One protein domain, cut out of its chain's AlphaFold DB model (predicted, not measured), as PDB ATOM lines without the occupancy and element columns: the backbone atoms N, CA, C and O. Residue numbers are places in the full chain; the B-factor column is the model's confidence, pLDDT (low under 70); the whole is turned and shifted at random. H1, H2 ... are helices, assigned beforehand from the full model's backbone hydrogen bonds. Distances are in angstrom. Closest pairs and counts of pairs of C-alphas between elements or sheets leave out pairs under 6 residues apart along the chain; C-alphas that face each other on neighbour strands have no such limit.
ATOM      1  N   MET A  51     117.679 107.610 105.894       97.12
ATOM      2  CA  MET A  51     116.389 108.286 106.050       97.12
ATOM      3  C   MET A  51     115.237 107.314 106.321       97.12
ATOM      4  O   MET A  51     114.378 107.596 107.158       97.12
ATOM      5  N   GLU A  52     115.210 106.169 105.637       95.88
ATOM      6  CA  GLU A  52     114.222 105.112 105.888       95.88
ATOM      7  C   GLU A  52     114.417 104.501 107.273       95.88
ATOM      8  O   GLU A  52     113.452 104.379 108.030       95.88
ATOM      9  N   THR A  53     115.671 104.222 107.639       96.44
ATOM     10  CA  THR A  53     116.039 103.706 108.961       96.44
ATOM     11  C   THR A  53     115.589 104.659 110.064       96.44
ATOM     12  O   THR A  53     114.890 104.240 110.987       96.44
ATOM     13  N   LEU A  54     115.912 105.951 109.958       98.25
ATOM     14  CA  LEU A  54     115.487 106.956 110.931       98.25
ATOM     15  C   LEU A  54     113.967 107.023 111.045       98.25
ATOM     16  O   LEU A  54     113.437 106.963 112.154       98.25
ATOM     17  N   LYS A  55     113.252 107.105 109.919       96.88
ATOM     18  CA  LYS A  55     111.787 107.166 109.912       96.88
ATOM     19  C   LYS A  55     111.163 105.942 110.581       96.88
ATOM     20  O   LYS A  55     110.280 106.101 111.418       96.88
ATOM     21  N   GLU A  56     111.595 104.739 110.216       97.56
ATOM     22  CA  GLU A  56     111.018 103.498 110.734       97.56
ATOM     23  C   GLU A  56     111.340 103.306 112.219       97.56
ATOM     24  O   GLU A  56     110.443 103.054 113.026       97.56
ATOM     25  N   LYS A  57     112.614 103.445 112.597       98.06
ATOM     26  CA  LYS A  57     113.078 103.108 113.947       98.06
ATOM     27  C   LYS A  57     112.662 104.139 114.993       98.06
ATOM     28  O   LYS A  57     112.415 103.758 116.134       98.06
ATOM     29  N   THR A  58     112.501 105.408 114.614       98.31
ATOM     30  CA  THR A  58     112.027 106.455 115.540       98.31
ATOM     31  C   THR A  58     110.502 106.568 115.606       98.31
ATOM     32  O   THR A  58     109.975 107.254 116.481       98.31
ATOM     33  N   TRP A  59     109.758 105.864 114.742       97.81
ATOM     34  CA  TRP A  59     108.295 105.963 114.659       97.81
ATOM     35  C   TRP A  59     107.547 105.742 115.989       97.81
ATOM     36  O   TRP A  59     106.605 106.493 116.274       97.81
ATOM     37  N   PRO A  60     107.918 104.768 116.849       98.19
ATOM     38  CA  PRO A  60     107.260 104.606 118.147       98.19
ATOM     39  C   PRO A  60     107.449 105.820 119.068       98.19
ATOM     40  O   PRO A  60     106.501 106.247 119.731       98.19
ATOM     41  N   LEU A  61     108.653 106.400 119.082       98.19
ATOM     42  CA  LEU A  61     108.977 107.580 119.880       98.19
ATOM     43  C   LEU A  61     108.297 108.838 119.328       98.19
ATOM     44  O   LEU A  61     107.719 109.596 120.106       98.19
ATOM     45  N   HIS A  62     108.258 109.001 118.003       97.50
ATOM     46  CA  HIS A  62     107.488 110.056 117.341       97.50
ATOM     47  C   HIS A  62     106.018 110.036 117.776       97.50
ATOM     48  O   HIS A  62     105.502 111.039 118.262       97.50
ATOM     49  N   GLN A  63     105.350 108.880 117.681       97.12
ATOM     50  CA  GLN A  63     103.949 108.755 118.101       97.12
ATOM     51  C   GLN A  63     103.752 109.061 119.591       97.12
ATOM     52  O   GLN A  63     102.727 109.630 119.969       97.12
ATOM     53  N   ARG A  64     104.704 108.674 120.449       97.19
ATOM     54  CA  ARG A  64     104.644 108.978 121.885       97.19
ATOM     55  C   ARG A  64     104.766 110.481 122.143       97.19
ATOM     56  O   ARG A  64     103.980 111.003 122.929       97.19
ATOM     57  N   ALA A  65     105.699 111.161 121.479       95.56
ATOM     58  CA  ALA A  65     105.871 112.607 121.588       95.56
ATOM     59  C   ALA A  65     104.641 113.367 121.063       95.56
ATOM     60  O   ALA A  65     104.117 114.246 121.743       95.56
ATOM     61  N   GLU A  66     104.119 112.981 119.897       93.69
ATOM     62  CA  GLU A  66     102.959 113.626 119.269       93.69
ATOM     63  C   GLU A  66     101.683 113.500 120.117       93.69
ATOM     64  O   GLU A  66     100.901 114.444 120.234       93.69
ATOM     65  N   ARG A  67     101.474 112.339 120.749       94.44
ATOM     66  CA  ARG A  67     100.304 112.069 121.603       94.44
ATOM     67  C   ARG A  67     100.455 112.597 123.032       94.44
ATOM     68  O   ARG A  67      99.552 112.392 123.845       94.44
ATOM     69  N   HIS A  68     101.575 113.241 123.357       95.75
ATOM     70  CA  HIS A  68     101.847 113.705 124.709       95.75
ATOM     71  C   HIS A  68     100.822 114.774 125.160       95.75
ATOM     72  O   HIS A  68     100.462 115.646 124.365       95.75
ATOM     73  N   PRO A  69     100.361 114.776 126.430       94.88
ATOM     74  CA  PRO A  69      99.391 115.756 126.933       94.88
ATOM     75  C   PRO A  69      99.786 117.223 126.725       94.88
ATOM     76  O   PRO A  69      98.964 118.015 126.264       94.88
ATOM     77  N   LEU A  70     101.050 117.574 126.994       94.44
ATOM     78  CA  LEU A  70     101.593 118.912 126.716       94.44
ATOM     79  C   LEU A  70     101.447 119.281 125.232       94.44
ATOM     80  O   LEU A  70     100.941 120.355 124.913       94.44
ATOM     81  N   GLN A  71     101.811 118.367 124.327       93.31
ATOM     82  CA  GLN A  71     101.694 118.589 122.888       93.31
ATOM     83  C   GLN A  71     100.231 118.787 122.486       93.31
ATOM     84  O   GLN A  71      99.898 119.729 121.771       93.31
ATOM     85  N   ALA A  72      99.321 117.967 123.014       92.06
ATOM     86  CA  ALA A  72      97.891 118.131 122.787       92.06
ATOM     87  C   ALA A  72      97.364 119.487 123.300       92.06
ATOM     88  O   ALA A  72      96.488 120.074 122.661       92.06
ATOM     89  N   ALA A  73      97.881 120.000 124.422       92.25
ATOM     90  CA  ALA A  73      97.527 121.321 124.940       92.25
ATOM     91  C   ALA A  73      98.005 122.451 124.012       92.25
ATOM     92  O   ALA A  73      97.221 123.361 123.729       92.25
ATOM     93  N   ILE A  74      99.227 122.355 123.476       91.19
ATOM     94  CA  ILE A  74      99.776 123.298 122.485       91.19
ATOM     95  C   ILE A  74      98.942 123.273 121.201       91.19
ATOM     96  O   ILE A  74      98.442 124.309 120.770       91.19
ATOM     97  N   VAL A  75      98.717 122.088 120.622       88.19
ATOM     98  CA  VAL A  75      97.958 121.925 119.367       88.19
ATOM     99  C   VAL A  75      96.524 122.427 119.495       88.19
ATOM    100  O   VAL A  75      95.952 122.932 118.535       88.19
ATOM    101  N   ARG A  76      95.919 122.312 120.679       87.81
ATOM    102  CA  ARG A  76      94.566 122.822 120.937       87.81
ATOM    103  C   ARG A  76      94.541 124.301 121.322       87.81
ATOM    104  O   ARG A  76      93.448 124.809 121.569       87.81
ATOM    105  N   GLY A  77      95.696 124.960 121.416       84.69
ATOM    106  CA  GLY A  77      95.797 126.356 121.838       84.69
ATOM    107  C   GLY A  77      95.297 126.588 123.265       84.69
ATOM    108  O   GLY A  77      94.691 127.614 123.549       84.69
ATOM    109  N   LYS A  78      95.448 125.590 124.143       87.31
ATOM    110  CA  LYS A  78      94.947 125.622 125.527       87.31
ATOM    111  C   LYS A  78      96.042 125.821 126.564       87.31
ATOM    112  O   LYS A  78      95.721 125.942 127.744       87.31
ATOM    113  N   LEU A  79      97.304 125.796 126.149       92.06
ATOM    114  CA  LEU A  79      98.411 126.057 127.052       92.06
ATOM    115  C   LEU A  79      98.428 127.564 127.388       92.06
ATOM    116  O   LEU A  79      98.307 128.381 126.479       92.06
ATOM    117  N   PRO A  80      98.518 127.965 128.664       94.75
ATOM    118  CA  PRO A  80      98.718 129.365 129.027       94.75
ATOM    119  C   PRO A  80      99.995 129.951 128.405       94.75
ATOM    120  O   PRO A  80     100.983 129.241 128.215       94.75
ATOM    121  N   ALA A  81      99.981 131.248 128.083       94.81
ATOM    122  CA  ALA A  81     101.074 131.906 127.361       94.81
ATOM    123  C   ALA A  81     102.416 131.860 128.115       94.81
ATOM    124  O   ALA A  81     103.459 131.656 127.500       94.81
ATOM    125  N   ASP A  82     102.391 131.984 129.441       95.88
ATOM    126  CA  ASP A  82     103.561 131.848 130.315       95.88
ATOM    127  C   ASP A  82     104.133 130.422 130.296       95.88
ATOM    128  O   ASP A  82     105.347 130.236 130.233       95.88
ATOM    129  N   GLN A  83     103.270 129.405 130.262       96.44
ATOM    130  CA  GLN A  83     103.686 128.003 130.141       96.44
ATOM    131  C   GLN A  83     104.209 127.671 128.737       96.44
ATOM    132  O   GLN A  83     105.144 126.883 128.595       96.44
ATOM    133  N   TYR A  84     103.645 128.283 127.690       96.19
ATOM    134  CA  TYR A  84     104.178 128.176 126.332       96.19
ATOM    135  C   TYR A  84     105.556 128.837 126.225       96.19
ATOM    136  O   TYR A  84     106.484 128.227 125.700       96.19
ATOM    137  N   ALA A  85     105.728 130.027 126.809       97.19
ATOM    138  CA  ALA A  85     107.024 130.690 126.902       97.19
ATOM    139  C   ALA A  85     108.049 129.850 127.681       97.19
ATOM    140  O   ALA A  85     109.208 129.776 127.281       97.19
ATOM    141  N   GLU A  86     107.637 129.162 128.751       97.75
ATOM    142  CA  GLU A  86     108.511 128.225 129.465       97.75
ATOM    143  C   GLU A  86     108.953 127.058 128.568       97.75
ATOM    144  O   GLU A  86     110.133 126.710 128.564       97.75
ATOM    145  N   HIS A  87     108.041 126.492 127.768       97.62
ATOM    146  CA  HIS A  87     108.369 125.435 126.805       97.62
ATOM    147  C   HIS A  87     109.382 125.917 125.757       97.62
ATOM    148  O   HIS A  87     110.387 125.243 125.526       97.62
ATOM    149  N   LEU A  88     109.159 127.101 125.175       98.25
ATOM    150  CA  LEU A  88     110.113 127.729 124.254       98.25
ATOM    151  C   LEU A  88     111.468 127.963 124.929       98.25
ATOM    152  O   LEU A  88     112.509 127.734 124.319       98.25
ATOM    153  N   GLY A  89     111.469 128.352 126.204       98.62
ATOM    154  CA  GLY A  89     112.682 128.515 126.994       98.62
ATOM    155  C   GLY A  89     113.471 127.211 127.143       98.62
ATOM    156  O   GLY A  89     114.687 127.205 126.962       98.62
ATOM    157  N   GLN A  90     112.800 126.089 127.406       98.75
ATOM    158  CA  GLN A  90     113.481 124.791 127.445       98.75
ATOM    159  C   GLN A  90     114.041 124.410 126.066       98.75
ATOM    160  O   GLN A  90     115.197 123.997 125.975       98.75
ATOM    161  N   MET A  91     113.281 124.630 124.985       98.69
ATOM    162  CA  MET A  91     113.777 124.400 123.622       98.69
ATOM    163  C   MET A  91     114.973 125.297 123.280       98.69
ATOM    164  O   MET A  91     115.918 124.816 122.662       98.69
ATOM    165  N   LEU A  92     115.007 126.552 123.742       98.88
ATOM    166  CA  LEU A  92     116.157 127.448 123.571       98.88
ATOM    167  C   LEU A  92     117.440 126.853 124.159       98.88
ATOM    168  O   LEU A  92     118.488 126.916 123.516       98.88
ATOM    169  N   LEU A  93     117.375 126.255 125.351       98.88
ATOM    170  CA  LEU A  93     118.541 125.609 125.961       98.88
ATOM    171  C   LEU A  93     119.020 124.407 125.132       98.88
ATOM    172  O   LEU A  93     120.220 124.273 124.880       98.88
ATOM    173  N   VAL A  94     118.084 123.573 124.668       98.81
ATOM    174  CA  VAL A  94     118.374 122.399 123.829       98.81
ATOM    175  C   VAL A  94     119.017 122.813 122.504       98.81
ATOM    176  O   VAL A  94     120.077 122.290 122.152       98.81
ATOM    177  N   HIS A  95     118.427 123.790 121.808       98.81
ATOM    178  CA  HIS A  95     118.949 124.324 120.551       98.81
ATOM    179  C   HIS A  95     120.340 124.922 120.735       98.81
ATOM    180  O   HIS A  95     121.268 124.511 120.050       98.81
ATOM    181  N   ARG A  96     120.553 125.797 121.723       98.75
ATOM    182  CA  ARG A  96     121.882 126.376 121.988       98.75
ATOM    183  C   ARG A  96     122.966 125.321 122.177       98.75
ATOM    184  O   ARG A  96     124.066 125.455 121.639       98.75
ATOM    185  N   ALA A  97     122.679 124.282 122.962       98.69
ATOM    186  CA  ALA A  97     123.639 123.217 123.217       98.69
ATOM    187  C   ALA A  97     123.930 122.396 121.954       98.69
ATOM    188  O   ALA A  97     125.101 122.170 121.630       98.69
ATOM    189  N   LEU A  98     122.883 121.986 121.234       98.81
ATOM    190  CA  LEU A  98     122.999 121.213 120.003       98.81
ATOM    191  C   LEU A  98     123.724 122.007 118.912       98.81
ATOM    192  O   LEU A  98     124.747 121.559 118.395       98.81
ATOM    193  N   GLU A  99     123.224 123.198 118.592       98.69
ATOM    194  CA  GLU A  99     123.676 124.036 117.481       98.69
ATOM    195  C   GLU A  99     125.133 124.471 117.658       98.69
ATOM    196  O   GLU A  99     125.907 124.448 116.699       98.69
ATOM    197  N   LYS A 100     125.566 124.742 118.897       98.50
ATOM    198  CA  LYS A 100     126.972 125.031 119.220       98.50
ATOM    199  C   LYS A 100     127.920 123.907 118.807       98.50
ATOM    200  O   LYS A 100     129.043 124.181 118.372       98.50
ATOM    201  N   HIS A 101     127.537 122.648 119.007       98.62
ATOM    202  CA  HIS A 101     128.377 121.516 118.604       98.62
ATOM    203  C   HIS A 101     128.157 121.131 117.148       98.62
ATOM    204  O   HIS A 101     129.116 120.750 116.480       98.62
ATOM    205  N   LEU A 102     126.935 121.291 116.642       98.44
ATOM    206  CA  LEU A 102     126.604 121.038 115.248       98.44
ATOM    207  C   LEU A 102     127.377 121.979 114.318       98.44
ATOM    208  O   LEU A 102     127.928 121.514 113.330       98.44
ATOM    209  N   ALA A 103     127.518 123.261 114.666       98.38
ATOM    210  CA  ALA A 103     128.350 124.211 113.924       98.38
ATOM    211  C   ALA A 103     129.817 123.747 113.832       98.38
ATOM    212  O   ALA A 103     130.404 123.719 112.755       98.38
ATOM    213  N   LYS A 104     130.392 123.261 114.940       98.25
ATOM    214  CA  LYS A 104     131.759 122.706 114.936       98.25
ATOM    215  C   LYS A 104     131.881 121.422 114.120       98.25
ATOM    216  O   LYS A 104     132.977 121.101 113.668       98.25
ATOM    217  N   LEU A 105     130.810 120.637 114.031       98.31
ATOM    218  CA  LEU A 105     130.774 119.434 113.209       98.31
ATOM    219  C   LEU A 105     130.686 119.797 111.723       98.31
ATOM    220  O   LEU A 105     131.421 119.222 110.930       98.31
ATOM    221  N   VAL A 106     129.869 120.793 111.371       98.38
ATOM    222  CA  VAL A 106     129.794 121.376 110.021       98.38
ATOM    223  C   VAL A 106     131.169 121.860 109.555       98.38
ATOM    224  O   VAL A 106     131.566 121.553 108.437       98.38
ATOM    225  N   ASP A 107     131.942 122.518 110.425       97.94
ATOM    226  CA  ASP A 107     133.304 122.970 110.098       97.94
ATOM    227  C   ASP A 107     134.295 121.818 109.821       97.94
ATOM    228  O   ASP A 107     135.358 122.040 109.239       97.94
ATOM    229  N   LYS A 108     133.992 120.596 110.279       97.25
ATOM    230  CA  LYS A 108     134.908 119.441 110.253       97.25
ATOM    231  C   LYS A 108     134.510 118.342 109.273       97.25
ATOM    232  O   LYS A 108     135.377 117.563 108.888       97.25
ATOM    233  N   ASP A 109     133.232 118.237 108.919       97.88
ATOM    234  CA  ASP A 109     132.701 117.183 108.056       97.88
ATOM    235  C   ASP A 109     131.900 117.793 106.898       97.88
ATOM    236  O   ASP A 109     130.775 118.274 107.064       97.88
ATOM    237  N   GLU A 110     132.478 117.742 105.695       97.69
ATOM    238  CA  GLU A 110     131.869 118.282 104.474       97.69
ATOM    239  C   GLU A 110     130.519 117.636 104.138       97.69
ATOM    240  O   GLU A 110     129.677 118.271 103.499       97.69
ATOM    241  N   ARG A 111     130.282 116.385 104.559       97.94
ATOM    242  CA  ARG A 111     128.990 115.715 104.364       97.94
ATOM    243  C   ARG A 111     127.926 116.396 105.214       97.94
ATOM    244  O   ARG A 111     126.858 116.735 104.715       97.94
ATOM    245  N   VAL A 112     128.252 116.685 106.474       98.50
ATOM    246  CA  VAL A 112     127.354 117.396 107.393       98.50
ATOM    247  C   VAL A 112     127.118 118.831 106.922       98.50
ATOM    248  O   VAL A 112     125.979 119.285 106.944       98.50
ATOM    249  N   ALA A 113     128.138 119.518 106.398       98.00
ATOM    250  CA  ALA A 113     127.999 120.868 105.838       98.00
ATOM    251  C   ALA A 113     127.066 120.954 104.610       98.00
ATOM    252  O   ALA A 113     126.523 122.019 104.292       98.00
ATOM    253  N   LYS A 114     126.858 119.840 103.893       97.75
ATOM    254  CA  LYS A 114     125.867 119.756 102.807       97.75
ATOM    255  C   LYS A 114     124.440 119.597 103.330       97.75
ATOM    256  O   LYS A 114     123.523 120.103 102.687       97.75
ATOM    257  N   VAL A 115     124.272 118.928 104.472       98.31
ATOM    258  CA  VAL A 115     122.972 118.667 105.107       98.31
ATOM    259  C   VAL A 115     122.498 119.861 105.933       98.31
ATOM    260  O   VAL A 115     121.358 120.299 105.793       98.31
ATOM    261  N   VAL A 116     123.370 120.379 106.799       98.31
ATOM    262  CA  VAL A 116     123.035 121.418 107.773       98.31
ATOM    263  C   VAL A 116     123.268 122.789 107.159       98.31
ATOM    264  O   VAL A 116     124.378 123.115 106.736       98.31
ATOM    265  N   ARG A 117     122.214 123.604 107.105       96.25
ATOM    266  CA  ARG A 117     122.248 124.950 106.527       96.25
ATOM    267  C   ARG A 117     122.064 126.025 107.599       96.25
ATOM    268  O   ARG A 117     121.357 125.770 108.572       96.25
ATOM    269  N   PRO A 118     122.638 127.231 107.424       95.44
ATOM    270  CA  PRO A 118     122.539 128.293 108.423       95.44
ATOM    271  C   PRO A 118     121.108 128.647 108.841       95.44
ATOM    272  O   PRO A 118     120.882 128.958 110.005       95.44
ATOM    273  N   GLU A 119     120.129 128.576 107.933       94.81
ATOM    274  CA  GLU A 119     118.732 128.886 108.258       94.81
ATOM    275  C   GLU A 119     118.055 127.885 109.209       94.81
ATOM    276  O   GLU A 119     116.976 128.192 109.716       94.81
ATOM    277  N   GLN A 120     118.670 126.716 109.433       97.75
ATOM    278  CA  GLN A 120     118.167 125.665 110.321       97.75
ATOM    279  C   GLN A 120     118.579 125.861 111.781       97.75
ATOM    280  O   GLN A 120     118.098 125.131 112.645       97.75
ATOM    281  N   TYR A 121     119.456 126.824 112.068       98.12
ATOM    282  CA  TYR A 121     119.742 127.240 113.436       98.12
ATOM    283  C   TYR A 121     118.567 128.076 113.950       98.12
ATOM    284  O   TYR A 121     118.303 129.170 113.446       98.12
ATOM    285  N   GLN A 122     117.820 127.534 114.910       97.88
ATOM    286  CA  GLN A 122     116.539 128.082 115.357       97.88
ATOM    287  C   GLN A 122     116.655 128.967 116.601       97.88
ATOM    288  O   GLN A 122     115.658 129.587 116.975       97.88
ATOM    289  N   GLU A 123     117.841 129.103 117.216       98.25
ATOM    290  CA  GLU A 123     118.043 130.039 118.333       98.25
ATOM    291  C   GLU A 123     117.489 131.452 118.039       98.25
ATOM    292  O   GLU A 123     116.724 131.955 118.864       98.25
ATOM    293  N   PRO A 124     117.762 132.095 116.883       98.06
ATOM    294  CA  PRO A 124     117.205 133.418 116.593       98.06
ATOM    295  C   PRO A 124     115.671 133.441 116.574       98.06
ATOM    296  O   PRO A 124     115.062 134.402 117.034       98.06
ATOM    297  N   TYR A 125     115.037 132.375 116.079       98.31
ATOM    298  CA  TYR A 125     113.577 132.272 116.015       98.31
ATOM    299  C   TYR A 125     112.963 132.080 117.404       98.31
ATOM    300  O   TYR A 125     111.951 132.697 117.722       98.31
ATOM    301  N   LEU A 126     113.614 131.281 118.253       98.56
ATOM    302  CA  LEU A 126     113.225 131.097 119.650       98.56
ATOM    303  C   LEU A 126     113.352 132.395 120.447       98.56
ATOM    304  O   LEU A 126     112.476 132.697 121.252       98.56
ATOM    305  N   LEU A 127     114.409 133.179 120.220       98.56
ATOM    306  CA  LEU A 127     114.587 134.478 120.873       98.56
ATOM    307  C   LEU A 127     113.505 135.484 120.460       98.56
ATOM    308  O   LEU A 127     112.966 136.173 121.326       98.56
ATOM    309  N   ASP A 128     113.158 135.541 119.171       98.00
ATOM    310  CA  ASP A 128     112.067 136.387 118.672       98.00
ATOM    311  C   ASP A 128     110.720 136.007 119.311       98.00
ATOM    312  O   ASP A 128     109.961 136.878 119.750       98.00
ATOM    313  N   ASP A 129     110.427 134.709 119.400       98.31
ATOM    314  CA  ASP A 129     109.172 134.224 119.972       98.31
ATOM    315  C   ASP A 129     109.129 134.417 121.496       98.31
ATOM    316  O   ASP A 129     108.121 134.875 122.035       98.31
ATOM    317  N   LEU A 130     110.231 134.171 122.209       98.44
ATOM    318  CA  LEU A 130     110.333 134.466 123.642       98.44
ATOM    319  C   LEU A 130     110.130 135.955 123.928       98.44
ATOM    320  O   LEU A 130     109.409 136.294 124.865       98.44
ATOM    321  N   ALA A 131     110.695 136.842 123.105       97.94
ATOM    322  CA  ALA A 131     110.466 138.279 123.228       97.94
ATOM    323  C   ALA A 131     108.985 138.643 123.035       97.94
ATOM    324  O   ALA A 131     108.476 139.517 123.737       97.94
ATOM    325  N   HIS A 132     108.278 137.956 122.130       97.31
ATOM    326  CA  HIS A 132     106.841 138.147 121.928       97.31
ATOM    327  C   HIS A 132     106.019 137.744 123.160       97.31
ATOM    328  O   HIS A 132     105.145 138.495 123.590       97.31
ATOM    329  N   PHE A 133     106.305 136.582 123.749       96.12
ATOM    330  CA  PHE A 133     105.560 136.075 124.906       96.12
ATOM    331  C   PHE A 133     106.042 136.622 126.260       96.12
ATOM    332  O   PHE A 133     105.452 136.301 127.290       96.12
ATOM    333  N   GLY A 134     107.100 137.440 126.285       96.12
ATOM    334  CA  GLY A 134     107.713 137.924 127.526       96.12
ATOM    335  C   GLY A 134     108.435 136.824 128.316       96.12
ATOM    336  O   GLY A 134     108.528 136.906 129.541       96.12
ATOM    337  N   GLY A 135     108.908 135.782 127.629       96.31
ATOM    338  CA  GLY A 135     109.670 134.681 128.209       96.31
ATOM    339  C   GLY A 135     111.129 135.045 128.495       96.31
ATOM    340  O   GLY A 135     111.673 136.010 127.959       96.31
ATOM    341  N   SER A 136     111.786 134.243 129.336       95.81
ATOM    342  CA  SER A 136     113.211 134.419 129.635       95.81
ATOM    343  C   SER A 136     114.088 133.897 128.496       95.81
ATOM    344  O   SER A 136     113.893 132.781 128.020       95.81
ATOM    345  N   THR A 137     115.114 134.663 128.122       95.38
ATOM    346  CA  THR A 137     116.200 134.208 127.237       95.38
ATOM    347  C   THR A 137     117.305 133.464 127.993       95.38
ATOM    348  O   THR A 137     118.238 132.958 127.372       95.38
ATOM    349  N   GLU A 138     117.217 133.407 129.320       95.75
ATOM    350  CA  GLU A 138     118.079 132.637 130.224       95.75
ATOM    351  C   GLU A 138     117.190 131.868 131.217       95.75
ATOM    352  O   GLU A 138     117.110 132.218 132.395       95.75
ATOM    353  N   PRO A 139     116.390 130.900 130.741       95.88
ATOM    354  CA  PRO A 139     115.537 130.114 131.617       95.88
ATOM    355  C   PRO A 139     116.371 129.105 132.416       95.88
ATOM    356  O   PRO A 139     117.375 128.589 131.923       95.88
ATOM    357  N   ASP A 140     115.909 128.761 133.617       96.56
ATOM    358  CA  ASP A 140     116.446 127.613 134.343       96.56
ATOM    359  C   ASP A 140     116.061 126.317 133.613       96.56
ATOM    360  O   ASP A 140     114.888 126.071 133.305       96.56
ATOM    361  N   GLY A 141     117.051 125.474 133.324       97.38
ATOM    362  CA  GLY A 141     116.825 124.181 132.687       97.38
ATOM    363  C   GLY A 141     116.169 123.191 133.644       97.38
ATOM    364  O   GLY A 141     116.647 122.983 134.762       97.38
ATOM    365  N   LEU A 142     115.095 122.538 133.196       98.38
ATOM    366  CA  LEU A 142     114.552 121.370 133.888       98.38
ATOM    367  C   LEU A 142     115.602 120.250 133.901       98.38
ATOM    368  O   LEU A 142     116.400 120.136 132.974       98.38
ATOM    369  N   ALA A 143     115.573 119.384 134.918       98.56
ATOM    370  CA  ALA A 143     116.483 118.236 135.007       98.56
ATOM    371  C   ALA A 143     116.603 117.430 133.689       98.56
ATOM    372  O   ALA A 143     117.721 117.332 133.190       98.56
ATOM    373  N   PRO A 144     115.509 116.972 133.040       98.56
ATOM    374  CA  PRO A 144     115.610 116.256 131.761       98.56
ATOM    375  C   PRO A 144     116.172 117.098 130.607       98.56
ATOM    376  O   PRO A 144     116.806 116.555 129.704       98.56
ATOM    377  N   THR A 145     115.969 118.419 130.629       98.75
ATOM    378  CA  THR A 145     116.581 119.330 129.653       98.75
ATOM    379  C   THR A 145     118.098 119.339 129.826       98.75
ATOM    380  O   THR A 145     118.833 119.204 128.849       98.75
ATOM    381  N   ASN A 146     118.571 119.441 131.071       98.75
ATOM    382  CA  ASN A 146     119.999 119.417 131.381       98.75
ATOM    383  C   ASN A 146     120.624 118.051 131.065       98.75
ATOM    384  O   ASN A 146     121.701 118.011 130.479       98.75
ATOM    385  N   ASP A 147     119.928 116.945 131.348       98.75
ATOM    386  CA  ASP A 147     120.403 115.594 131.025       98.75
ATOM    387  C   ASP A 147     120.637 115.416 129.511       98.75
ATOM    388  O   ASP A 147     121.650 114.850 129.086       98.75
ATOM    389  N   LEU A 148     119.730 115.936 128.673       98.75
ATOM    390  CA  LEU A 148     119.887 115.917 127.215       98.75
ATOM    391  C   LEU A 148     121.069 116.790 126.758       98.75
ATOM    392  O   LEU A 148     121.841 116.388 125.884       98.75
ATOM    393  N   ILE A 149     121.241 117.966 127.364       98.81
ATOM    394  CA  ILE A 149     122.364 118.871 127.082       98.81
ATOM    395  C   ILE A 149     123.702 118.207 127.435       98.81
ATOM    396  O   ILE A 149     124.626 118.201 126.617       98.81
ATOM    397  N   ASP A 150     123.797 117.580 128.607       98.69
ATOM    398  CA  ASP A 150     124.978 116.829 129.038       98.69
ATOM    399  C   ASP A 150     125.285 115.673 128.082       98.69
ATOM    400  O   ASP A 150     126.446 115.436 127.726       98.69
ATOM    401  N   LYS A 151     124.245 115.001 127.574       98.69
ATOM    402  CA  LYS A 151     124.394 113.970 126.545       98.69
ATOM    403  C   LYS A 151     124.982 114.537 125.251       98.69
ATOM    404  O   LYS A 151     125.913 113.935 124.712       98.69
ATOM    405  N   PHE A 152     124.535 115.706 124.782       98.75
ATOM    406  CA  PHE A 152     125.152 116.374 123.627       98.75
ATOM    407  C   PHE A 152     126.616 116.731 123.879       98.75
ATOM    408  O   PHE A 152     127.457 116.496 123.011       98.75
ATOM    409  N   HIS A 153     126.951 117.250 125.064       98.50
ATOM    410  CA  HIS A 153     128.337 117.543 125.430       98.50
ATOM    411  C   HIS A 153     129.231 116.299 125.389       98.50
ATOM    412  O   HIS A 153     130.341 116.367 124.853       98.50
ATOM    413  N   ALA A 154     128.751 115.173 125.917       98.25
ATOM    414  CA  ALA A 154     129.496 113.920 125.938       98.25
ATOM    415  C   ALA A 154     129.707 113.339 124.529       98.25
ATOM    416  O   ALA A 154     130.827 112.956 124.174       98.25
ATOM    417  N   GLU A 155     128.651 113.295 123.711       98.44
ATOM    418  CA  GLU A 155     128.683 112.667 122.384       98.44
ATOM    419  C   GLU A 155     129.416 113.520 121.342       98.44
ATOM    420  O   GLU A 155     130.054 112.964 120.446       98.44
ATOM    421  N   ALA A 156     129.439 114.849 121.494       97.62
ATOM    422  CA  ALA A 156     130.117 115.762 120.569       97.62
ATOM    423  C   ALA A 156     131.612 115.457 120.359       97.62
ATOM    424  O   ALA A 156     132.173 115.833 119.331       97.62
ATOM    425  N   SER A 157     132.269 114.793 121.318       93.88
ATOM    426  CA  SER A 157     133.678 114.381 121.194       93.88
ATOM    427  C   SER A 157     133.861 112.899 120.855       93.88
ATOM    428  O   SER A 157     134.923 112.525 120.370       93.88
ATOM    429  N   GLN A 158     132.861 112.055 121.128       95.62
ATOM    430  CA  GLN A 158     132.968 110.595 121.008       95.62
ATOM    431  C   GLN A 158     132.353 110.083 119.706       95.62
ATOM    432  O   GLN A 158     132.974 109.297 118.994       95.62
ATOM    433  N   ARG A 159     131.137 110.541 119.391       97.88
ATOM    434  CA  ARG A 159     130.359 110.152 118.210       97.88
ATOM    435  C   ARG A 159     129.636 111.383 117.647       97.88
ATOM    436  O   ARG A 159     128.420 111.488 117.777       97.88
ATOM    437  N   PRO A 160     130.349 112.333 117.014       98.06
ATOM    438  CA  PRO A 160     129.783 113.640 116.664       98.06
ATOM    439  C   PRO A 160     128.511 113.587 115.802       98.06
ATOM    440  O   PRO A 160     127.630 114.423 115.976       98.06
ATOM    441  N   LEU A 161     128.368 112.585 114.924       98.75
ATOM    442  CA  LEU A 161     127.170 112.404 114.087       98.75
ATOM    443  C   LEU A 161     125.887 112.095 114.880       98.75
ATOM    444  O   LEU A 161     124.794 112.265 114.349       98.75
ATOM    445  N   PHE A 162     125.991 111.769 116.171       98.88
ATOM    446  CA  PHE A 162     124.859 111.783 117.101       98.88
ATOM    447  C   PHE A 162     124.096 113.117 117.066       98.88
ATOM    448  O   PHE A 162     122.868 113.149 117.087       98.88
ATOM    449  N   LEU A 163     124.812 114.236 116.938       98.88
ATOM    450  CA  LEU A 163     124.208 115.569 116.871       98.88
ATOM    451  C   LEU A 163     123.365 115.747 115.600       98.88
ATOM    452  O   LEU A 163     122.321 116.390 115.641       98.88
ATOM    453  N   LEU A 164     123.775 115.142 114.482       98.88
ATOM    454  CA  LEU A 164     123.002 115.174 113.238       98.88
ATOM    455  C   LEU A 164     121.688 114.392 113.374       98.88
ATOM    456  O   LEU A 164     120.665 114.805 112.834       98.88
ATOM    457  N   GLY A 165     121.701 113.308 114.149       98.88
ATOM    458  CA  GLY A 165     120.504 112.564 114.533       98.88
ATOM    459  C   GLY A 165     119.502 113.392 115.329       98.88
ATOM    460  O   GLY A 165     118.315 113.421 115.007       98.88
ATOM    461  N   ALA A 166     119.986 114.111 116.343       98.88
ATOM    462  CA  ALA A 166     119.148 115.028 117.112       98.88
ATOM    463  C   ALA A 166     118.595 116.164 116.234       98.88
ATOM    464  O   ALA A 166     117.407 116.481 116.301       98.88
ATOM    465  N   HIS A 167     119.428 116.714 115.345       98.88
ATOM    466  CA  HIS A 167     119.023 117.741 114.381       98.88
ATOM    467  C   HIS A 167     117.946 117.251 113.405       98.88
ATOM    468  O   HIS A 167     116.991 117.974 113.138       98.88
ATOM    469  N   TYR A 168     118.036 116.002 112.927       98.81
ATOM    470  CA  TYR A 168     117.007 115.381 112.080       98.81
ATOM    471  C   TYR A 168     115.618 115.416 112.733       98.81
ATOM    472  O   TYR A 168     114.628 115.682 112.052       98.81
ATOM    473  N   VAL A 169     115.530 115.173 114.044       98.75
ATOM    474  CA  VAL A 169     114.250 115.198 114.768       98.75
ATOM    475  C   VAL A 169     113.669 116.609 114.813       98.75
ATOM    476  O   VAL A 169     112.478 116.785 114.555       98.75
ATOM    477  N   LEU A 170     114.502 117.612 115.095       98.38
ATOM    478  CA  LEU A 170     114.079 119.011 115.175       98.38
ATOM    479  C   LEU A 170     113.651 119.552 113.808       98.38
ATOM    480  O   LEU A 170     112.531 120.042 113.666       98.38
ATOM    481  N   GLU A 171     114.474 119.365 112.778       98.00
ATOM    482  CA  GLU A 171     114.145 119.768 111.406       98.00
ATOM    483  C   GLU A 171     112.921 119.000 110.873       98.00
ATOM    484  O   GLU A 171     112.055 119.562 110.199       98.00
ATOM    485  N   GLY A 172     112.790 117.722 111.245       97.25
ATOM    486  CA  GLY A 172     111.623 116.900 110.949       97.25
ATOM    487  C   GLY A 172     110.337 117.427 111.594       97.25
ATOM    488  O   GLY A 172     109.285 117.407 110.946       97.25
ATOM    489  N   SER A 173     110.411 117.953 112.821       96.00
ATOM    490  CA  SER A 173     109.252 118.474 113.563       96.00
ATOM    491  C   SER A 173     108.568 119.652 112.855       96.00
ATOM    492  O   SER A 173     107.336 119.750 112.870       96.00
ATOM    493  N   ASN A 174     109.331 120.464 112.112       95.94
ATOM    494  CA  ASN A 174     108.812 121.604 111.352       95.94
ATOM    495  C   ASN A 174     107.746 121.194 110.314       95.94
ATOM    496  O   ASN A 174     106.831 121.960 110.008       95.94
ATOM    497  N   ASN A 175     107.785 119.952 109.812       94.69
ATOM    498  CA  ASN A 175     106.769 119.432 108.891       94.69
ATOM    499  C   ASN A 175     105.382 119.325 109.546       94.69
ATOM    500  O   ASN A 175     104.377 119.673 108.922       94.69
ATOM    501  N   GLY A 176     105.322 118.855 110.797       91.19
ATOM    502  CA  GLY A 176     104.084 118.774 111.575       91.19
ATOM    503  C   GLY A 176     103.657 120.139 112.110       91.19
ATOM    504  O   GLY A 176     102.471 120.484 112.085       91.19
ATOM    505  N   ASN A 177     104.628 120.962 112.510       93.12
ATOM    506  CA  ASN A 177     104.380 122.269 113.111       93.12
ATOM    507  C   ASN A 177     103.606 123.231 112.190       93.12
ATOM    508  O   ASN A 177     102.794 124.017 112.676       93.12
ATOM    509  N   ARG A 178     103.715 123.089 110.861       89.75
ATOM    510  CA  ARG A 178     102.891 123.834 109.881       89.75
ATOM    511  C   ARG A 178     101.384 123.622 110.004       89.75
ATOM    512  O   ARG A 178     100.590 124.449 109.547       89.75
ATOM    513  N   PHE A 179     100.960 122.507 110.582       88.06
ATOM    514  CA  PHE A 179      99.553 122.275 110.896       88.06
ATOM    515  C   PHE A 179      99.208 122.836 112.275       88.06
ATOM    516  O   PHE A 179      98.150 123.443 112.438       88.06
ATOM    517  N   ILE A 180     100.132 122.708 113.228       90.50
ATOM    518  CA  ILE A 180      99.997 123.208 114.601       90.50
ATOM    519  C   ILE A 180      99.864 124.734 114.619       90.50
ATOM    520  O   ILE A 180      98.989 125.267 115.302       90.50
ATOM    521  N   VAL A 181     100.647 125.447 113.804       92.12
ATOM    522  CA  VAL A 181     100.641 126.916 113.745       92.12
ATOM    523  C   VAL A 181      99.267 127.489 113.379       92.12
ATOM    524  O   VAL A 181      98.895 128.565 113.844       92.12
ATOM    525  N   LYS A 182      98.449 126.743 112.623       89.31
ATOM    526  CA  LYS A 182      97.076 127.147 112.265       89.31
ATOM    527  C   LYS A 182      96.138 127.189 113.471       89.31
ATOM    528  O   LYS A 182      95.166 127.939 113.441       89.31
ATOM    529  N   ALA A 183      96.413 126.395 114.504       86.56
ATOM    530  CA  ALA A 183      95.669 126.400 115.758       86.56
ATOM    531  C   ALA A 183      96.296 127.343 116.799       86.56
ATOM    532  O   ALA A 183      95.573 128.034 117.512       86.56
ATOM    533  N   VAL A 184      97.629 127.423 116.842       90.19
ATOM    534  CA  VAL A 184      98.383 128.277 117.777       90.19
ATOM    535  C   VAL A 184      98.171 129.767 117.494       90.19
ATOM    536  O   VAL A 184      97.885 130.520 118.424       90.19
ATOM    537  N   ARG A 185      98.224 130.198 116.223       94.69
ATOM    538  CA  ARG A 185      98.023 131.610 115.840       94.69
ATOM    539  C   ARG A 185      96.724 132.210 116.397       94.69
ATOM    540  O   ARG A 185      96.810 133.194 117.125       94.69
ATOM    541  N   PRO A 186      95.525 131.654 116.134       93.69
ATOM    542  CA  PRO A 186      94.292 132.223 116.675       93.69
ATOM    543  C   PRO A 186      94.188 132.100 118.201       93.69
ATOM    544  O   PRO A 186      93.562 132.956 118.819       93.69
ATOM    545  N   ALA A 187      94.791 131.075 118.812       91.12
ATOM    546  CA  ALA A 187      94.734 130.875 120.259       91.12
ATOM    547  C   ALA A 187      95.473 131.967 121.046       91.12
ATOM    548  O   ALA A 187      94.991 132.393 122.094       91.12
ATOM    549  N   TYR A 188      96.601 132.448 120.519       92.50
ATOM    550  CA  TYR A 188      97.389 133.517 121.141       92.50
ATOM    551  C   TYR A 188      97.264 134.874 120.431       92.50
ATOM    552  O   TYR A 188      97.898 135.837 120.845       92.50
ATOM    553  N   GLY A 189      96.443 134.977 119.381       94.38
ATOM    554  CA  GLY A 189      96.276 136.216 118.614       94.38
ATOM    555  C   GLY A 189      97.518 136.617 117.808       94.38
ATOM    556  O   GLY A 189      97.801 137.804 117.683       94.38
ATOM    557  N   LEU A 190      98.260 135.640 117.281       94.75
ATOM    558  CA  LEU A 190      99.517 135.857 116.560       94.75
ATOM    559  C   LEU A 190      99.285 136.207 115.089       94.75
ATOM    560  O   LEU A 190      98.427 135.628 114.412       94.75
ATOM    561  N   GLU A 191     100.141 137.081 114.571       93.81
ATOM    562  CA  GLU A 191     100.319 137.292 113.136       93.81
ATOM    563  C   GLU A 191     101.453 136.392 112.612       93.81
ATOM    564  O   GLU A 191     102.395 136.113 113.354       93.81
ATOM    565  N   PRO A 192     101.416 135.945 111.341       93.94
ATOM    566  CA  PRO A 192     102.506 135.158 110.771       93.94
ATOM    567  C   PRO A 192     103.869 135.856 110.900       93.94
ATOM    568  O   PRO A 192     104.043 136.997 110.467       93.94
ATOM    569  N   GLY A 193     104.845 135.152 111.471       93.38
ATOM    570  CA  GLY A 193     106.193 135.645 111.737       93.38
ATOM    571  C   GLY A 193     106.332 136.462 113.028       93.38
ATOM    572  O   GLY A 193     107.381 137.085 113.222       93.38
ATOM    573  N   LYS A 194     105.302 136.507 113.885       94.31
ATOM    574  CA  LYS A 194     105.276 137.237 115.165       94.31
ATOM    575  C   LYS A 194     104.840 136.299 116.295       94.31
ATOM    576  O   LYS A 194     103.648 136.146 116.536       94.31
ATOM    577  N   GLY A 195     105.808 135.715 117.005       94.25
ATOM    578  CA  GLY A 195     105.540 134.760 118.089       94.25
ATOM    579  C   GLY A 195     105.318 133.320 117.613       94.25
ATOM    580  O   GLY A 195     104.847 132.487 118.380       94.25
ATOM    581  N   ASP A 196     105.601 133.021 116.348       95.69
ATOM    582  CA  ASP A 196     105.476 131.691 115.751       95.69
ATOM    583  C   ASP A 196     106.667 131.307 114.856       95.69
ATOM    584  O   ASP A 196     106.568 130.344 114.090       95.69
ATOM    585  N   ARG A 197     107.782 132.046 114.916       96.81
ATOM    586  CA  ARG A 197     108.939 131.826 114.037       96.81
ATOM    587  C   ARG A 197     109.601 130.478 114.293       96.81
ATOM    588  O   ARG A 197     110.075 129.861 113.350       96.81
ATOM    589  N   TYR A 198     109.633 130.014 115.537       97.25
ATOM    590  CA  TYR A 198     110.145 128.691 115.883       97.25
ATOM    591  C   TYR A 198     109.225 127.576 115.373       97.25
ATOM    592  O   TYR A 198     109.686 126.530 114.925       97.25
ATOM    593  N   LEU A 199     107.911 127.810 115.410       94.75
ATOM    594  CA  LEU A 199     106.916 126.825 115.001       94.75
ATOM    595  C   LEU A 199     106.802 126.718 113.469       94.75
ATOM    596  O   LEU A 199     106.638 125.624 112.939       94.75
ATOM    597  N   ASP A 200     106.884 127.829 112.743       96.06
ATOM    598  CA  ASP A 200     106.751 127.874 111.281       96.06
ATOM    599  C   ASP A 200     107.908 128.663 110.638       96.06
ATOM    600  O   ASP A 200     107.687 129.714 110.029       96.06
ATOM    601  N   PRO A 201     109.162 128.182 110.765       96.19
ATOM    602  CA  PRO A 201     110.354 128.950 110.395       96.19
ATOM    603  C   PRO A 201     110.473 129.206 108.891       96.19
ATOM    604  O   PRO A 201     111.080 130.196 108.479       96.19
ATOM    605  N   TYR A 202     109.908 128.324 108.061       95.50
ATOM    606  CA  TYR A 202     110.068 128.369 106.604       95.50
ATOM    607  C   TYR A 202     108.756 128.584 105.842       95.50
ATOM    608  O   TYR A 202     108.785 128.696 104.615       95.50
ATOM    609  N   GLY A 203     107.604 128.607 106.520       93.94
ATOM    610  CA  GLY A 203     106.307 128.778 105.872       93.94
ATOM    611  C   GLY A 203     106.099 127.798 104.714       93.94
ATOM    612  O   GLY A 203     106.182 126.575 104.859       93.94
ATOM    613  N   ASP A 204     105.837 128.338 103.526       94.19
ATOM    614  CA  ASP A 204     105.571 127.544 102.324       94.19
ATOM    615  C   ASP A 204     106.808 126.860 101.726       94.19
ATOM    616  O   ASP A 204     106.658 125.927 100.935       94.19
ATOM    617  N   GLU A 205     108.019 127.236 102.145       96.19
ATOM    618  CA  GLU A 205     109.264 126.609 101.684       96.19
ATOM    619  C   GLU A 205     109.582 125.286 102.402       96.19
ATOM    620  O   GLU A 205     110.432 124.525 101.933       96.19
ATOM    621  N   GLN A 206     108.886 124.963 103.501       96.00
ATOM    622  CA  GLN A 206     109.154 123.762 104.306       96.00
ATOM    623  C   GLN A 206     109.217 122.459 103.493       96.00
ATOM    624  O   GLN A 206     110.170 121.705 103.694       96.00
ATOM    625  N   PRO A 207     108.276 122.139 102.576       96.50
ATOM    626  CA  PRO A 207     108.339 120.873 101.843       96.50
ATOM    627  C   PRO A 207     109.595 120.762 100.972       96.50
ATOM    628  O   PRO A 207     110.177 119.683 100.872       96.50
ATOM    629  N   ALA A 208     110.025 121.874 100.367       97.62
ATOM    630  CA  ALA A 208     111.219 121.920  99.532       97.62
ATOM    631  C   ALA A 208     112.497 121.802 100.375       97.62
ATOM    632  O   ALA A 208     113.385 121.024 100.030       97.62
ATOM    633  N   LYS A 209     112.569 122.509 101.510       97.56
ATOM    634  CA  LYS A 209     113.705 122.420 102.442       97.56
ATOM    635  C   LYS A 209     113.844 121.024 103.044       97.56
ATOM    636  O   LYS A 209     114.943 120.478 103.067       97.56
ATOM    637  N   TRP A 210     112.730 120.398 103.427       97.81
ATOM    638  CA  TRP A 210     112.746 119.022 103.915       97.81
ATOM    639  C   TRP A 210     113.154 118.018 102.834       97.81
ATOM    640  O   TRP A 210     113.889 117.078 103.119       97.81
ATOM    641  N   ALA A 211     112.712 118.202 101.584       98.06
ATOM    642  CA  ALA A 211     113.184 117.377 100.473       98.06
ATOM    643  C   ALA A 211     114.709 117.480 100.312       98.06
ATOM    644  O   ALA A 211     115.384 116.457 100.360       98.06
ATOM    645  N   ALA A 212     115.248 118.702 100.265       98.12
ATOM    646  CA  ALA A 212     116.687 118.935 100.161       98.12
ATOM    647  C   ALA A 212     117.481 118.337 101.338       98.12
ATOM    648  O   ALA A 212     118.559 117.783 101.130       98.12
ATOM    649  N   PHE A 213     116.946 118.401 102.564       98.44
ATOM    650  CA  PHE A 213     117.555 117.762 103.734       98.44
ATOM    651  C   PHE A 213     117.670 116.243 103.557       98.44
ATOM    652  O   PHE A 213     118.735 115.668 103.782       98.44
ATOM    653  N   LYS A 214     116.582 115.585 103.134       98.00
ATOM    654  CA  LYS A 214     116.562 114.130 102.917       98.00
ATOM    655  C   LYS A 214     117.523 113.706 101.814       98.00
ATOM    656  O   LYS A 214     118.211 112.699 101.975       98.00
ATOM    657  N   ASP A 215     117.562 114.464 100.723       97.88
ATOM    658  CA  ASP A 215     118.445 114.188  99.592       97.88
ATOM    659  C   ASP A 215     119.910 114.279 100.046       97.88
ATOM    660  O   ASP A 215     120.658 113.314  99.903       97.88
ATOM    661  N   ALA A 216     120.288 115.358 100.741       98.12
ATOM    662  CA  ALA A 216     121.639 115.526 101.280       98.12
ATOM    663  C   ALA A 216     122.025 114.437 102.302       98.12
ATOM    664  O   ALA A 216     123.156 113.956 102.289       98.12
ATOM    665  N   MET A 217     121.096 114.021 103.172       98.12
ATOM    666  CA  MET A 217     121.317 112.914 104.115       98.12
ATOM    667  C   MET A 217     121.538 111.581 103.397       98.12
ATOM    668  O   MET A 217     122.345 110.768 103.841       98.12
ATOM    669  N   THR A 218     120.824 111.354 102.296       96.19
ATOM    670  CA  THR A 218     120.926 110.125 101.498       96.19
ATOM    671  C   THR A 218     122.237 110.093 100.712       96.19
ATOM    672  O   THR A 218     122.871 109.047 100.617       96.19
ATOM    673  N   GLU A 219     122.685 111.242 100.202       96.50
ATOM    674  CA  GLU A 219     123.937 111.393  99.448       96.50
ATOM    675  C   GLU A 219     125.204 111.369 100.316       96.50
ATOM    676  O   GLU A 219     126.299 111.167  99.793       96.50
ATOM    677  N   ALA A 220     125.088 111.588 101.628       95.25
ATOM    678  CA  ALA A 220     126.236 111.664 102.529       95.25
ATOM    679  C   ALA A 220     126.991 110.330 102.718       95.25
ATOM    680  O   ALA A 220     128.106 110.360 103.232       95.25
ATOM    681  N   ASP A 221     126.430 109.192 102.291       92.31
ATOM    682  CA  ASP A 221     127.077 107.865 102.310       92.31
ATOM    683  C   ASP A 221     127.735 107.528 103.666       92.31
ATOM    684  O   ASP A 221     128.927 107.240 103.782       92.31
ATOM    685  N   PHE A 222     126.952 107.649 104.743       96.75
ATOM    686  CA  PHE A 222     127.400 107.315 106.094       96.75
ATOM    687  C   PHE A 222     127.599 105.803 106.246       96.75
ATOM    688  O   PHE A 222     126.729 105.007 105.889       96.75
ATOM    689  N   SER A 223     128.712 105.402 106.858       96.44
ATOM    690  CA  SER A 223     128.956 104.008 107.239       96.44
ATOM    691  C   SER A 223     127.938 103.517 108.278       96.44
ATOM    692  O   SER A 223     127.307 104.313 108.968       96.44
ATOM    693  N   GLN A 224     127.802 102.198 108.454       95.69
ATOM    694  CA  GLN A 224     126.824 101.644 109.401       95.69
ATOM    695  C   GLN A 224     127.003 102.184 110.831       95.69
ATOM    696  O   GLN A 224     126.034 102.603 111.446       95.69
ATOM    697  N   ALA A 225     128.239 102.259 111.332       97.06
ATOM    698  CA  ALA A 225     128.514 102.788 112.672       97.06
ATOM    699  C   ALA A 225     128.149 104.281 112.811       97.06
ATOM    700  O   ALA A 225     127.762 104.739 113.885       97.06
ATOM    701  N   GLU A 226     128.268 105.046 111.725       98.12
ATOM    702  CA  GLU A 226     127.840 106.443 111.675       98.12
ATOM    703  C   GLU A 226     126.312 106.554 111.647       98.12
ATOM    704  O   GLU A 226     125.752 107.358 112.389       98.12
ATOM    705  N   GLN A 227     125.630 105.715 110.862       98.25
ATOM    706  CA  GLN A 227     124.166 105.638 110.848       98.25
ATOM    707  C   GLN A 227     123.600 105.229 112.213       98.25
ATOM    708  O   GLN A 227     122.611 105.813 112.653       98.25
ATOM    709  N   ASP A 228     124.254 104.301 112.911       98.06
ATOM    710  CA  ASP A 228     123.884 103.903 114.271       98.06
ATOM    711  C   ASP A 228     124.021 105.089 115.243       98.06
ATOM    712  O   ASP A 228     123.120 105.347 116.039       98.06
ATOM    713  N   ALA A 229     125.098 105.883 115.138       98.69
ATOM    714  CA  ALA A 229     125.260 107.094 115.944       98.69
ATOM    715  C   ALA A 229     124.173 108.144 115.651       98.69
ATOM    716  O   ALA A 229     123.649 108.751 116.583       98.69
ATOM    717  N   ILE A 230     123.809 108.342 114.378       98.88
ATOM    718  CA  ILE A 230     122.717 109.243 113.970       98.88
ATOM    719  C   ILE A 230     121.378 108.735 114.531       98.88
ATOM    720  O   ILE A 230     120.602 109.515 115.081       98.88
ATOM    721  N   LEU A 231     121.100 107.432 114.447       98.81
ATOM    722  CA  LEU A 231     119.874 106.855 114.996       98.81
ATOM    723  C   LEU A 231     119.798 107.019 116.521       98.81
ATOM    724  O   LEU A 231     118.763 107.440 117.036       98.81
ATOM    725  N   ASP A 232     120.894 106.756 117.234       98.81
ATOM    726  CA  ASP A 232     120.987 106.976 118.680       98.81
ATOM    727  C   ASP A 232     120.722 108.440 119.049       98.81
ATOM    728  O   ASP A 232     120.017 108.720 120.019       98.81
ATOM    729  N   GLY A 233     121.245 109.376 118.252       98.88
ATOM    730  CA  GLY A 233     121.000 110.806 118.409       98.88
ATOM    731  C   GLY A 233     119.533 111.188 118.253       98.88
ATOM    732  O   GLY A 233     118.993 111.944 119.061       98.88
ATOM    733  N   ALA A 234     118.868 110.627 117.242       98.94
ATOM    734  CA  ALA A 234     117.447 110.853 117.014       98.94
ATOM    735  C   ALA A 234     116.587 110.274 118.151       98.94
ATOM    736  O   ALA A 234     115.680 110.943 118.649       98.94
ATOM    737  N   ASN A 235     116.899 109.059 118.611       98.88
ATOM    738  CA  ASN A 235     116.211 108.443 119.744       98.88
ATOM    739  C   ASN A 235     116.374 109.280 121.017       98.88
ATOM    740  O   ASN A 235     115.377 109.618 121.652       98.88
ATOM    741  N   ALA A 236     117.604 109.689 121.338       98.81
ATOM    742  CA  ALA A 236     117.882 110.508 122.513       98.81
ATOM    743  C   ALA A 236     117.163 111.862 122.470       98.81
ATOM    744  O   ALA A 236     116.679 112.331 123.499       98.81
ATOM    745  N   MET A 237     117.044 112.478 121.290       98.88
ATOM    746  CA  MET A 237     116.294 113.722 121.132       98.88
ATOM    747  C   MET A 237     114.803 113.528 121.431       98.88
ATOM    748  O   MET A 237     114.224 114.305 122.190       98.88
ATOM    749  N   PHE A 238     114.171 112.481 120.888       98.81
ATOM    750  CA  PHE A 238     112.776 112.182 121.216       98.81
ATOM    751  C   PHE A 238     112.585 111.862 122.701       98.81
ATOM    752  O   PHE A 238     111.663 112.388 123.322       98.81
ATOM    753  N   GLU A 239     113.432 111.009 123.271       98.81
ATOM    754  CA  GLU A 239     113.359 110.625 124.683       98.81
ATOM    755  C   GLU A 239     113.536 111.833 125.605       98.81
ATOM    756  O   GLU A 239     112.739 112.015 126.527       98.81
ATOM    757  N   GLY A 240     114.516 112.693 125.315       98.75
ATOM    758  CA  GLY A 240     114.765 113.924 126.056       98.75
ATOM    759  C   GLY A 240     113.603 114.915 125.961       98.75
ATOM    760  O   GLY A 240     113.163 115.429 126.988       98.75
ATOM    761  N   MET A 241     113.031 115.126 124.767       98.38
ATOM    762  CA  MET A 241     111.827 115.958 124.619       98.38
ATOM    763  C   MET A 241     110.644 115.393 125.399       98.38
ATOM    764  O   MET A 241     109.959 116.144 126.082       98.38
ATOM    765  N   ILE A 242     110.406 114.081 125.336       98.56
ATOM    766  CA  ILE A 242     109.307 113.458 126.077       98.56
ATOM    767  C   ILE A 242     109.513 113.621 127.586       98.56
ATOM    768  O   ILE A 242     108.577 114.009 128.275       98.56
ATOM    769  N   ALA A 243     110.724 113.394 128.099       98.62
ATOM    770  CA  ALA A 243     111.025 113.575 129.519       98.62
ATOM    771  C   ALA A 243     110.866 115.042 129.961       98.62
ATOM    772  O   ALA A 243     110.336 115.323 131.037       98.62
ATOM    773  N   MET A 244     111.272 115.990 129.115       98.56
ATOM    774  CA  MET A 244     111.022 117.416 129.319       98.56
ATOM    775  C   MET A 244     109.519 117.724 129.332       98.56
ATOM    776  O   MET A 244     109.056 118.469 130.198       98.56
ATOM    777  N   PHE A 245     108.737 117.125 128.430       97.81
ATOM    778  CA  PHE A 245     107.288 117.294 128.413       97.81
ATOM    779  C   PHE A 245     106.622 116.695 129.655       97.81
ATOM    780  O   PHE A 245     105.723 117.330 130.206       97.81
ATOM    781  N   ASP A 246     107.073 115.526 130.117       97.88
ATOM    782  CA  ASP A 246     106.618 114.881 131.352       97.88
ATOM    783  C   ASP A 246     106.885 115.802 132.560       97.88
ATOM    784  O   ASP A 246     105.993 116.045 133.378       97.88
ATOM    785  N   ALA A 247     108.086 116.390 132.650       98.00
ATOM    786  CA  ALA A 247     108.452 117.314 133.726       98.00
ATOM    787  C   ALA A 247     107.622 118.608 133.705       98.00
ATOM    788  O   ALA A 247     107.148 119.055 134.752       98.00
ATOM    789  N   MET A 248     107.394 119.191 132.524       97.56
ATOM    790  CA  MET A 248     106.518 120.357 132.375       97.56
ATOM    791  C   MET A 248     105.066 120.031 132.725       97.56
ATOM    792  O   MET A 248     104.410 120.807 133.422       97.56
ATOM    793  N   ALA A 249     104.563 118.881 132.275       96.25
ATOM    794  CA  ALA A 249     103.207 118.449 132.575       96.25
ATOM    795  C   ALA A 249     103.007 118.232 134.078       96.25
ATOM    796  O   ALA A 249     102.008 118.693 134.628       96.25
ATOM    797  N   ALA A 250     103.980 117.618 134.758       96.38
ATOM    798  CA  ALA A 250     103.966 117.465 136.209       96.38
ATOM    799  C   ALA A 250     104.008 118.820 136.936       96.38
ATOM    800  O   ALA A 250     103.241 119.033 137.874       96.38
ATOM    801  N   LYS A 251     104.862 119.750 136.487       96.31
ATOM    802  CA  LYS A 251     104.988 121.095 137.073       96.31
ATOM    803  C   LYS A 251     103.692 121.904 136.973       96.31
ATOM    804  O   LYS A 251     103.335 122.591 137.926       96.31
ATOM    805  N   HIS A 252     102.997 121.815 135.838       95.81
ATOM    806  CA  HIS A 252     101.828 122.648 135.523       95.81
ATOM    807  C   HIS A 252     100.478 121.930 135.664       95.81
ATOM    808  O   HIS A 252      99.439 122.523 135.379       95.81
ATOM    809  N   GLY A 253     100.466 120.667 136.103       94.50
ATOM    810  CA  GLY A 253      99.240 119.876 136.256       94.50
ATOM    811  C   GLY A 253      98.535 119.579 134.926       94.50
ATOM    812  O   GLY A 253      97.307 119.572 134.861       94.50
TER     813      GLY A 253
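This is residues 51 to 253 of the 263 residues of the protein "Biliverdin-producing heme oxygenase" of Phycisphaerales bacterium (UniProt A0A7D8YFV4). A rounded bundle of five helices, H1, H3, H6, H7 and H9, runs mostly along one axis, with H3 and H9 both packed on H7 and on H6, and H1 packed along H9 on the bundle's outside. H5 packs along H3, H8 packs on H7, and two short helices sit towards the ends, H4 between H3 and H8 and H2 beside H7 and H9. The printed part has 203 residues with nine named helices, H1 to H9 in that order, and no named strand: the class is all helix. It is compact, with a radius of gyration of the C-alphas of 16.2 A and spans of 46 by 36 by 30 A.

H1, residues 51 to 66, has a kink of 59 degrees near residue 60 and touches H9, residues 224 to 252, at a shallow tilt of 9 degrees, the same way; their closest C-alphas, of Ala 65 and Ile 242, are 5.7 A apart. H2, residues 69 to 75, touches H7, residues 162 to 188, with C-alphas of Val 75 and Ile 180 closest at 5.3 A. H3, residues 81 to 106, touches H5, residues 123 to 133, opposite ways at 11 degrees, a shallow tilt; the closest C-alphas are Ala 85 and Phe 133, 5.9 A. H3 also touches H6, residues 143 to 158, the same way at a shallow tilt of 6 degrees, closest at Ala 97 and Ile 149, 6.0 A between C-alphas. H4, residues 110 to 115, touches H8, residues 203 to 219, closest at the C-alphas of Val 115 and Ala 216, 5.1 A. H7 has a kink of 66 degrees near residue 179; with residues 162 to 169 it touches H9, the C-alphas of Gly 165 and Ile 230 being closest at 4.0 A. H7 and H8 form a helical hairpin, closest at the C-alphas of Asn 175 and Gln 206, 6.7 A. H1 and H3 are apart, for instance. Every O i to N i+4 pair is within hydrogen-bond range in H2, H4, H5 and H9; the others have 10 of 12 in H1, 20 of 22 in H3, 10 of 12 in H6, 16 of 23 in H7 and 11 of 13 in H8.

H1 begins at C-alpha 51 (116.389, 108.286, 106.050) and is 19.6 A long from first to last C-alpha. H3 measures 35.2 A, H6 22.9 A, H7 35.3 A and H8 25.6 A. H9, the longest at 29 residues and 41.8 A, ends at C-alpha 252 (101.828, 122.648, 135.523).

The C-alphas of Gly 189 and Ser 223, the two farthest apart, are 47.3 A apart. The printed part has no cut. The link from H7 to H8, residues 189 to 202, is long. The mean pLDDT of the printed part is 96.6, and no printed residue is under 70.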